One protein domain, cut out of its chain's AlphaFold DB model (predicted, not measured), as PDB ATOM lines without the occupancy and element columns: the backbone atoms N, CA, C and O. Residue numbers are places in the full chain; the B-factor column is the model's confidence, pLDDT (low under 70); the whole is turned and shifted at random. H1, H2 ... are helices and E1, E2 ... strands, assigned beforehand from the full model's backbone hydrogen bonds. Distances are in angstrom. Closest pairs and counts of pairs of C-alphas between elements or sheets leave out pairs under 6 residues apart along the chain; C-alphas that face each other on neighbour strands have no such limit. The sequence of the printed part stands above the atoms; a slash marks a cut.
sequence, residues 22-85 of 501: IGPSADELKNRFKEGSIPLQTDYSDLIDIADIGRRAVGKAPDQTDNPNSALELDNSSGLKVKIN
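What this domain is: This is residues 22 to 85 of the 501 residues of an uncharacterized protein of Photorhabdus temperata J3 (UniProt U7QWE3). A two-stranded hairpin, E1 and E2, forms one end of a loose rod; the long helix H2 makes much of its length, and the short helix H1 folds back near H2's first residues at the other end. The 64 printed residues run H1, H2, E1, E2, the sheet E1 - E2 antiparallel. The class is mostly helix, with 30 residues in named elements, under half; the radius of gyration of the C-alphas is 14.8 A, the spans 49 by 22 by 19 A.

Where its parts are: Find E1 at residues 72 to 74 and E2 at 80 to 82, ending at C-alpha 82 (39.690, -46.486, 10.669). H2, residues 41 to 57, runs 24.6 A from C-alpha 41 (19.231, -52.559, -18.315). H1 is residues 26 to 32.

How they stand to each other: In the hairpin, look at N 73 and O 81, 2.9 A apart. H1 and H2, a helical hairpin, only just touch, with 3 pairs of C-alphas within 8 A, through residues 43 to 47 alone of H2; the closest C-alphas, Leu 29 and Asp 43, are 7.1 A apart. They run opposite ways at a shallow tilt of 24 degrees. In both, every O i to N i+4 pair is within hydrogen-bond range. H1 is apart from both strands.

The domain as a whole: The C-alphas farthest apart, Gly 36 and Asn 85, are 49.0 A apart. The printed part has no cut; residues 58 to 71 make the long link. Only residue 22 is under 70 in pLDDT.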
ATOM      1  N   ILE A  22      33.586 -56.758 -10.671       65.12
ATOM      2  CA  ILE A  22      32.129 -56.818 -10.608       65.12
ATOM      3  C   ILE A  22      31.641 -55.552 -11.306       65.12
ATOM      4  O   ILE A  22      31.691 -54.461 -10.741       65.12
ATOM      5  N   GLY A  23      31.244 -55.719 -12.566       71.31
ATOM      6  CA  GLY A  23      30.803 -54.650 -13.451       71.31
ATOM      7  C   GLY A  23      31.926 -54.018 -14.294       71.31
ATOM      8  O   GLY A  23      33.112 -54.325 -14.118       71.31
ATOM      9  N   PRO A  24      31.560 -53.150 -15.256       81.62
ATOM     10  CA  PRO A  24      32.483 -52.494 -16.170       81.62
ATOM     11  C   PRO A  24      33.397 -51.522 -15.423       81.62
ATOM     12  O   PRO A  24      33.076 -51.034 -14.338       81.62
ATOM     13  N   SER A  25      34.517 -51.166 -16.045       84.62
ATOM     14  CA  SER A  25      35.362 -50.084 -15.541       84.62
ATOM     15  C   SER A  25      34.599 -48.753 -15.473       84.62
ATOM     16  O   SER A  25      33.617 -48.522 -16.187       84.62
ATOM     17  N   ALA A  26      35.086 -47.824 -14.645       84.69
ATOM     18  CA  ALA A  26      34.475 -46.502 -14.508       84.69
ATOM     19  C   ALA A  26      34.368 -45.754 -15.852       84.69
ATOM     20  O   ALA A  26      33.390 -45.044 -16.086       84.69
ATOM     21  N   ASP A  27      35.348 -45.914 -16.745       86.12
ATOM     22  CA  ASP A  27      35.346 -45.257 -18.055       86.12
ATOM     23  C   ASP A  27      34.407 -45.945 -19.056       86.12
ATOM     24  O   ASP A  27      33.772 -45.268 -19.868       86.12
ATOM     25  N   GLU A  28      34.241 -47.267 -18.969       86.88
ATOM     26  CA  GLU A  28      33.219 -47.985 -19.736       86.88
ATOM     27  C   GLU A  28      31.813 -47.571 -19.312       86.88
ATOM     28  O   GLU A  28      30.999 -47.254 -20.177       86.88
ATOM     29  N   LEU A  29      31.540 -47.490 -18.004       86.69
ATOM     30  CA  LEU A  29      30.260 -46.987 -17.500       86.69
ATOM     31  C   LEU A  29      29.996 -45.566 -18.013       86.69
ATOM     32  O   LEU A  29      28.963 -45.323 -18.633       86.69
ATOM     33  N   LYS A  30      30.949 -44.635 -17.877       88.00
ATOM     34  CA  LYS A  30      30.791 -43.266 -18.413       88.00
ATOM     35  C   LYS A  30      30.501 -43.247 -19.916       88.00
ATOM     36  O   LYS A  30      29.680 -42.452 -20.363       88.00
ATOM     37  N   ASN A  31      31.146 -44.117 -20.694       87.69
ATOM     38  CA  ASN A  31      30.915 -44.217 -22.135       87.69
ATOM     39  C   ASN A  31      29.525 -44.755 -22.489       87.69
ATOM     40  O   ASN A  31      28.962 -44.318 -23.492       87.69
ATOM     41  N   ARG A  32      28.979 -45.683 -21.696       88.50
ATOM     42  CA  ARG A  32      27.619 -46.215 -21.888       88.50
ATOM     43  C   ARG A  32      26.545 -45.201 -21.479       88.50
ATOM     44  O   ARG A  32      25.506 -45.128 -22.124       88.50
ATOM     45  N   PHE A  33      26.836 -44.358 -20.487       89.00
ATOM     46  CA  PHE A  33      25.943 -43.319 -19.956       89.00
ATOM     47  C   PHE A  33      26.134 -41.912 -20.567       89.00
ATOM     48  O   PHE A  33      25.668 -40.926 -19.996       89.00
ATOM     49  N   LYS A  34      26.806 -41.782 -21.720       88.25
ATOM     50  CA  LYS A  34      27.052 -40.474 -22.361       88.25
ATOM     51  C   LYS A  34      25.853 -39.953 -23.161       88.25
ATOM     52  O   LYS A  34      25.008 -40.715 -23.630       88.25
ATOM     53  N   GLU A  35      25.835 -38.642 -23.392       83.19
ATOM     54  CA  GLU A  35      24.819 -37.968 -24.206       83.19
ATOM     55  C   GLU A  35      24.707 -38.588 -25.614       83.19
ATOM     56  O   GLU A  35      25.707 -38.918 -26.256       83.19
ATOM     57  N   GLY A  36      23.471 -38.796 -26.077       82.88
ATOM     58  CA  GLY A  36      23.173 -39.460 -27.350       82.88
ATOM     59  C   GLY A  36      23.271 -40.992 -27.328       82.88
ATOM     60  O   GLY A  36      22.966 -41.620 -28.338       82.88
ATOM     61  N   SER A  37      23.658 -41.602 -26.202       84.94
ATOM     62  CA  SER A  37      23.605 -43.059 -26.001       84.94
ATOM     63  C   SER A  37      22.349 -43.455 -25.218       84.94
ATOM     64  O   SER A  37      21.853 -42.677 -24.405       84.94
ATOM     65  N   ILE A  38      21.822 -44.658 -25.468       86.31
ATOM     66  CA  ILE A  38      20.698 -45.241 -24.718       86.31
ATOM     67  C   ILE A  38      21.262 -46.396 -23.874       86.31
ATOM     68  O   ILE A  38      21.531 -47.454 -24.448       86.31
ATOM     69  N   PRO A  39      21.486 -46.209 -22.557       87.31
ATOM     70  CA  PRO A  39      22.023 -47.261 -21.693       87.31
ATOM     71  C   PRO A  39      21.083 -48.471 -21.607       87.31
ATOM     72  O   PRO A  39      19.858 -48.320 -21.619       87.31
ATOM     73  N   LEU A  40      21.652 -49.673 -21.498       90.31
ATOM     74  CA  LEU A  40      20.902 -50.924 -21.364       90.31
ATOM     75  C   LEU A  40      20.579 -51.229 -19.898       90.31
ATOM     76  O   LEU A  40      21.240 -50.749 -18.981       90.31
ATOM     77  N   GLN A  41      19.597 -52.103 -19.663       86.44
ATOM     78  CA  GLN A  41      19.231 -52.559 -18.315       86.44
ATOM     79  C   GLN A  41      20.432 -53.125 -17.533       86.44
ATOM     80  O   GLN A  41      20.544 -52.894 -16.331       86.44
ATOM     81  N   THR A  42      21.336 -53.835 -18.211       85.69
ATOM     82  CA  THR A  42      22.571 -54.369 -17.619       85.69
ATOM     83  C   THR A  42      23.488 -53.261 -17.109       85.69
ATOM     84  O   THR A  42      24.015 -53.380 -16.011       85.69
ATOM     85  N   ASP A  43      23.589 -52.143 -17.834       87.06
ATOM     86  CA  ASP A  43      24.449 -51.015 -17.454       87.06
ATOM     87  C   ASP A  43      23.968 -50.349 -16.157       87.06
ATOM     88  O   ASP A  43      24.771 -49.901 -15.340       87.06
ATOM     89  N   TYR A  44      22.647 -50.306 -15.947       87.88
ATOM     90  CA  TYR A  44      22.060 -49.820 -14.698       87.88
ATOM     91  C   TYR A  44      22.282 -50.788 -13.532       87.88
ATOM     92  O   TYR A  44      22.562 -50.325 -12.428       87.88
ATOM     93  N   SER A  45      22.171 -52.103 -13.758       87.06
ATOM     94  CA  SER A  45      22.443 -53.109 -12.718       87.06
ATOM     95  C   SER A  45      23.888 -53.016 -12.239       87.06
ATOM     96  O   SER A  45      24.132 -52.899 -11.041       87.06
ATOM     97  N   ASP A  46      24.828 -52.955 -13.184       86.81
ATOM     98  CA  ASP A  46      26.254 -52.849 -12.894       86.81
ATOM     99  C   ASP A  46      26.573 -51.595 -12.061       86.81
ATOM    100  O   ASP A  46      27.310 -51.655 -11.076       86.81
ATOM    101  N   LEU A  47      25.980 -50.447 -12.414       87.25
ATOM    102  CA  LEU A  47      26.158 -49.201 -11.665       87.25
ATOM    103  C   LEU A  47      25.612 -49.297 -10.228       87.25
ATOM    104  O   LEU A  47      26.238 -48.777  -9.302       87.25
ATOM    105  N   ILE A  48      24.455 -49.940 -10.037       86.19
ATOM    106  CA  ILE A  48      23.818 -50.110  -8.722       86.19
ATOM    107  C   ILE A  48      24.655 -51.025  -7.830       86.19
ATOM    108  O   ILE A  48      24.903 -50.676  -6.674       86.19
ATOM    109  N   ASP A  49      25.123 -52.151  -8.358       86.94
ATOM    110  CA  ASP A  49      25.904 -53.118  -7.591       86.94
ATOM    111  C   ASP A  49      27.249 -52.518  -7.157       86.94
ATOM    112  O   ASP A  49      27.629 -52.620  -5.986       86.94
ATOM    113  N   ILE A  50      27.930 -51.788  -8.052       85.88
ATOM    114  CA  ILE A  50      29.161 -51.052  -7.720       85.88
ATOM    115  C   ILE A  50      28.893 -49.989  -6.642       85.88
ATOM    116  O   ILE A  50      29.672 -49.851  -5.691       85.88
ATOM    117  N   ALA A  51      27.782 -49.253  -6.744       84.06
ATOM    118  CA  ALA A  51      27.407 -48.251  -5.751       84.06
ATOM    119  C   ALA A  51      27.064 -48.872  -4.382       84.06
ATOM    120  O   ALA A  51      27.457 -48.321  -3.347       84.06
ATOM    121  N   ASP A  52      26.378 -50.020  -4.342       85.00
ATOM    122  CA  ASP A  52      26.058 -50.725  -3.095       85.00
ATOM    123  C   ASP A  52      27.314 -51.287  -2.419       85.00
ATOM    124  O   ASP A  52      27.484 -51.129  -1.205       85.00
ATOM    125  N   ILE A  53      28.243 -51.856  -3.198       84.31
ATOM    126  CA  ILE A  53      29.552 -52.300  -2.703       84.31
ATOM    127  C   ILE A  53      30.303 -51.125  -2.072       84.31
ATOM    128  O   ILE A  53      30.751 -51.234  -0.928       84.31
ATOM    129  N   GLY A  54      30.398 -49.988  -2.772       82.50
ATOM    130  CA  GLY A  54      31.067 -48.791  -2.261       82.50
ATOM    131  C   GLY A  54      30.456 -48.305  -0.947       82.50
ATOM    132  O   GLY A  54      31.164 -48.101   0.039       82.50
ATOM    133  N   ARG A  55      29.124 -48.211  -0.891       85.31
ATOM    134  CA  ARG A  55      28.363 -47.807   0.296       85.31
ATOM    135  C   ARG A  55      28.596 -48.750   1.486       85.31
ATOM    136  O   ARG A  55      28.818 -48.284   2.603       85.31
ATOM    137  N   ARG A  56      28.580 -50.069   1.268       82.44
ATOM    138  CA  ARG A  56      28.849 -51.074   2.313       82.44
ATOM    139  C   ARG A  56      30.299 -51.040   2.791       82.44
ATOM    140  O   ARG A  56      30.528 -51.174   3.991       82.44
ATOM    141  N   ALA A  57      31.257 -50.832   1.886       80.81
ATOM    142  CA  ALA A  57      32.681 -50.754   2.213       80.81
ATOM    143  C   ALA A  57      32.995 -49.589   3.164       80.81
ATOM    144  O   ALA A  57      33.803 -49.734   4.078       80.81
ATOM    145  N   VAL A  58      32.297 -48.463   3.006       80.50
ATOM    146  CA  VAL A  58      32.415 -47.298   3.900       80.50
ATOM    147  C   VAL A  58      31.473 -47.374   5.108       80.50
ATOM    148  O   VAL A  58      31.306 -46.400   5.840       80.50
ATOM    149  N   GLY A  59      30.832 -48.528   5.311       78.00
ATOM    150  CA  GLY A  59      29.972 -48.817   6.449       78.00
ATOM    151  C   GLY A  59      28.612 -48.122   6.443       78.00
ATOM    152  O   GLY A  59      27.930 -48.183   7.456       78.00
ATOM    153  N   LYS A  60      28.178 -47.478   5.354       81.19
ATOM    154  CA  LYS A  60      26.867 -46.800   5.277       81.19
ATOM    155  C   LYS A  60      25.709 -47.821   5.301       81.19
ATOM    156  O   LYS A  60      25.912 -48.999   4.997       81.19
ATOM    157  N   ALA A  61      24.484 -47.391   5.625       76.00
ATOM    158  CA  ALA A  61      23.242 -48.195   5.561       76.00
ATOM    159  C   ALA A  61      22.535 -48.073   4.183       76.00
ATOM    160  O   ALA A  61      22.944 -47.201   3.414       76.00
ATOM    161  N   PRO A  62      21.608 -48.982   3.775       79.31
ATOM    162  CA  PRO A  62      21.012 -49.016   2.420       79.31
ATOM    163  C   PRO A  62      20.442 -47.692   1.908       79.31
ATOM    164  O   PRO A  62      20.506 -47.411   0.718       79.31
ATOM    165  N   ASP A  63      19.970 -46.851   2.819       79.81
ATOM    166  CA  ASP A  63      19.491 -45.485   2.589       79.81
ATOM    167  C   ASP A  63      20.616 -44.435   2.476       79.81
ATOM    168  O   ASP A  63      20.362 -43.234   2.492       79.81
ATOM    169  N   GLN A  64      21.869 -44.882   2.375       75.06
ATOM    170  CA  GLN A  64      23.085 -44.067   2.329       75.06
ATOM    171  C   GLN A  64      23.319 -43.196   3.577       75.06
ATOM    172  O   GLN A  64      24.099 -42.241   3.529       75.06
ATOM    173  N   THR A  65      22.721 -43.546   4.722       80.31
ATOM    174  CA  THR A  65      22.993 -42.872   6.000       80.31
ATOM    175  C   THR A  65      24.267 -43.388   6.672       80.31
ATOM    176  O   THR A  65      24.719 -44.515   6.434       80.31
ATOM    177  N   ASP A  66      24.889 -42.536   7.495       76.62
ATOM    178  CA  ASP A  66      26.023 -42.928   8.335       76.62
ATOM    179  C   ASP A  66      25.613 -43.993   9.343       76.62
ATOM    180  O   ASP A  66      24.689 -43.804  10.129       76.62
ATOM    181  N   ASN A  67      26.361 -45.093   9.374       79.38
ATOM    182  CA  ASN A  67      26.247 -46.062  10.446       79.38
ATOM    183  C   ASN A  67      27.163 -45.630  11.602       79.38
ATOM    184  O   ASN A  67      28.391 -45.732  11.484       79.38
ATOM    185  N   PRO A  68      26.620 -45.175  12.743       75.25
ATOM    186  CA  PRO A  68      27.438 -44.719  13.865       75.25
ATOM    187  C   PRO A  68      28.338 -45.828  14.430       75.25
ATOM    188  O   PRO A  68      29.399 -45.516  14.975       75.25
ATOM    189  N   ASN A  69      27.950 -47.093  14.232       80.31
ATOM    190  CA  ASN A  69      28.657 -48.284  14.699       80.31
ATOM    191  C   ASN A  69      29.708 -48.799  13.702       80.31
ATOM    192  O   ASN A  69      30.324 -49.834  13.950       80.31
ATOM    193  N   SER A  70      29.915 -48.113  12.574       84.38
ATOM    194  CA  SER A  70      30.994 -48.461  11.654       84.38
ATOM    195  C   SER A  70      32.358 -48.191  12.293       84.38
ATOM    196  O   SER A  70      32.594 -47.116  12.849       84.38
ATOM    197  N   ALA A  71      33.273 -49.154  12.171       86.94
ATOM    198  CA  ALA A  71      34.679 -48.990  12.541       86.94
ATOM    199  C   ALA A  71      35.502 -48.297  11.438       86.94
ATOM    200  O   ALA A  71      36.671 -47.978  11.655       86.94
ATOM    201  N   LEU A  72      34.898 -48.071  10.268       88.00
ATOM    202  CA  LEU A  72      35.509 -47.429   9.111       88.00
ATOM    203  C   LEU A  72      34.705 -46.194   8.699       88.00
ATOM    204  O   LEU A  72      33.482 -46.164   8.831       88.00
ATOM    205  N   GLU A  73      35.388 -45.186   8.181       86.06
ATOM    206  CA  GLU A  73      34.780 -43.971   7.640       86.06
ATOM    207  C   GLU A  73      35.586 -43.479   6.431       86.06
ATOM    208  O   GLU A  73      36.746 -43.857   6.257       86.06
ATOM    209  N   LEU A  74      34.976 -42.641   5.591       84.25
ATOM    210  CA  LEU A  74      35.712 -41.935   4.545       84.25
ATOM    211  C   LEU A  74      36.437 -40.726   5.136       84.25
ATOM    212  O   LEU A  74      35.889 -40.001   5.968       84.25
ATOM    213  N   ASP A  75      37.669 -40.494   4.700       83.25
ATOM    214  CA  ASP A  75      38.353 -39.229   4.916       83.25
ATOM    215  C   ASP A  75      37.865 -38.147   3.933       83.25
ATOM    216  O   ASP A  75      37.063 -38.387   3.027       83.25
ATOM    217  N   ASN A  76      38.367 -36.924   4.106       83.56
ATOM    218  CA  ASN A  76      37.994 -35.783   3.266       83.56
ATOM    219  C   ASN A  76      38.460 -35.919   1.802       83.56
ATOM    220  O   ASN A  76      38.028 -35.146   0.952       83.56
ATOM    221  N   SER A  77      39.343 -36.874   1.503       85.56
ATOM    222  CA  SER A  77      39.826 -37.216   0.163       85.56
ATOM    223  C   SER A  77      39.110 -38.441  -0.416       85.56
ATOM    224  O   SER A  77      39.505 -38.933  -1.470       85.56
ATOM    225  N   SER A  78      38.028 -38.900   0.228       81.88
ATOM    226  CA  SER A  78      37.269 -40.105  -0.137       81.88
ATOM    227  C   SER A  78      38.067 -41.415  -0.017       81.88
ATOM    228  O   SER A  78      37.692 -42.422  -0.614       81.88
ATOM    229  N   GLY A  79      39.142 -41.426   0.776       83.62
ATOM    230  CA  GLY A  79      39.867 -42.630   1.175       83.62
ATOM    231  C   GLY A  79      39.210 -43.316   2.375       83.62
ATOM    232  O   GLY A  79      38.684 -42.657   3.267       83.62
ATOM    233  N   LEU A  80      39.232 -44.648   2.420       87.81
ATOM    234  CA  LEU A  80      38.716 -45.421   3.554       87.81
ATOM    235  C   LEU A  80      39.732 -45.421   4.708       87.81
ATOM    236  O   LEU A  80      40.885 -45.801   4.511       87.81
ATOM    237  N   LYS A  81      39.311 -45.054   5.923       87.31
ATOM    238  CA  LYS A  81      40.156 -45.073   7.131       87.31
ATOM    239  C   LYS A  81      39.443 -45.681   8.340       87.31
ATOM    240  O   LYS A  81      38.221 -45.802   8.365       87.31
ATOM    241  N   VAL A  82      40.216 -46.026   9.372       89.50
ATOM    242  CA  VAL A  82      39.690 -46.486  10.669       89.50
ATOM    243  C   VAL A  82      39.139 -45.303  11.467       89.50
ATOM    244  O   VAL A  82      39.816 -44.288  11.639       89.50
ATOM    245  N   LYS A  83      37.928 -45.453  12.001       88.31
ATOM    246  CA  LYS A  83      37.287 -44.485  12.892       88.31
ATOM    247  C   LYS A  83      37.897 -44.580  14.293       88.31
ATOM    248  O   LYS A  83      37.783 -45.606  14.960       88.31
ATOM    249  N   ILE A  84      38.536 -43.505  14.758       90.56
ATOM    250  CA  ILE A  84      39.209 -43.452  16.067       90.56
ATOM    251  C   ILE A  84      38.451 -42.546  17.034       90.56
ATOM    252  O   ILE A  84      38.074 -41.432  16.683       90.56
ATOM    253  N   ASN A  85      38.283 -42.997  18.281       89.00
ATOM    254  CA  ASN A  85      37.798 -42.152  19.371       89.00
ATOM    255  C   ASN A  85      38.932 -41.211  19.850       89.00
ATOM    256  O   ASN A  85      39.908 -41.713  20.411       89.00
TER     257      ASN A  85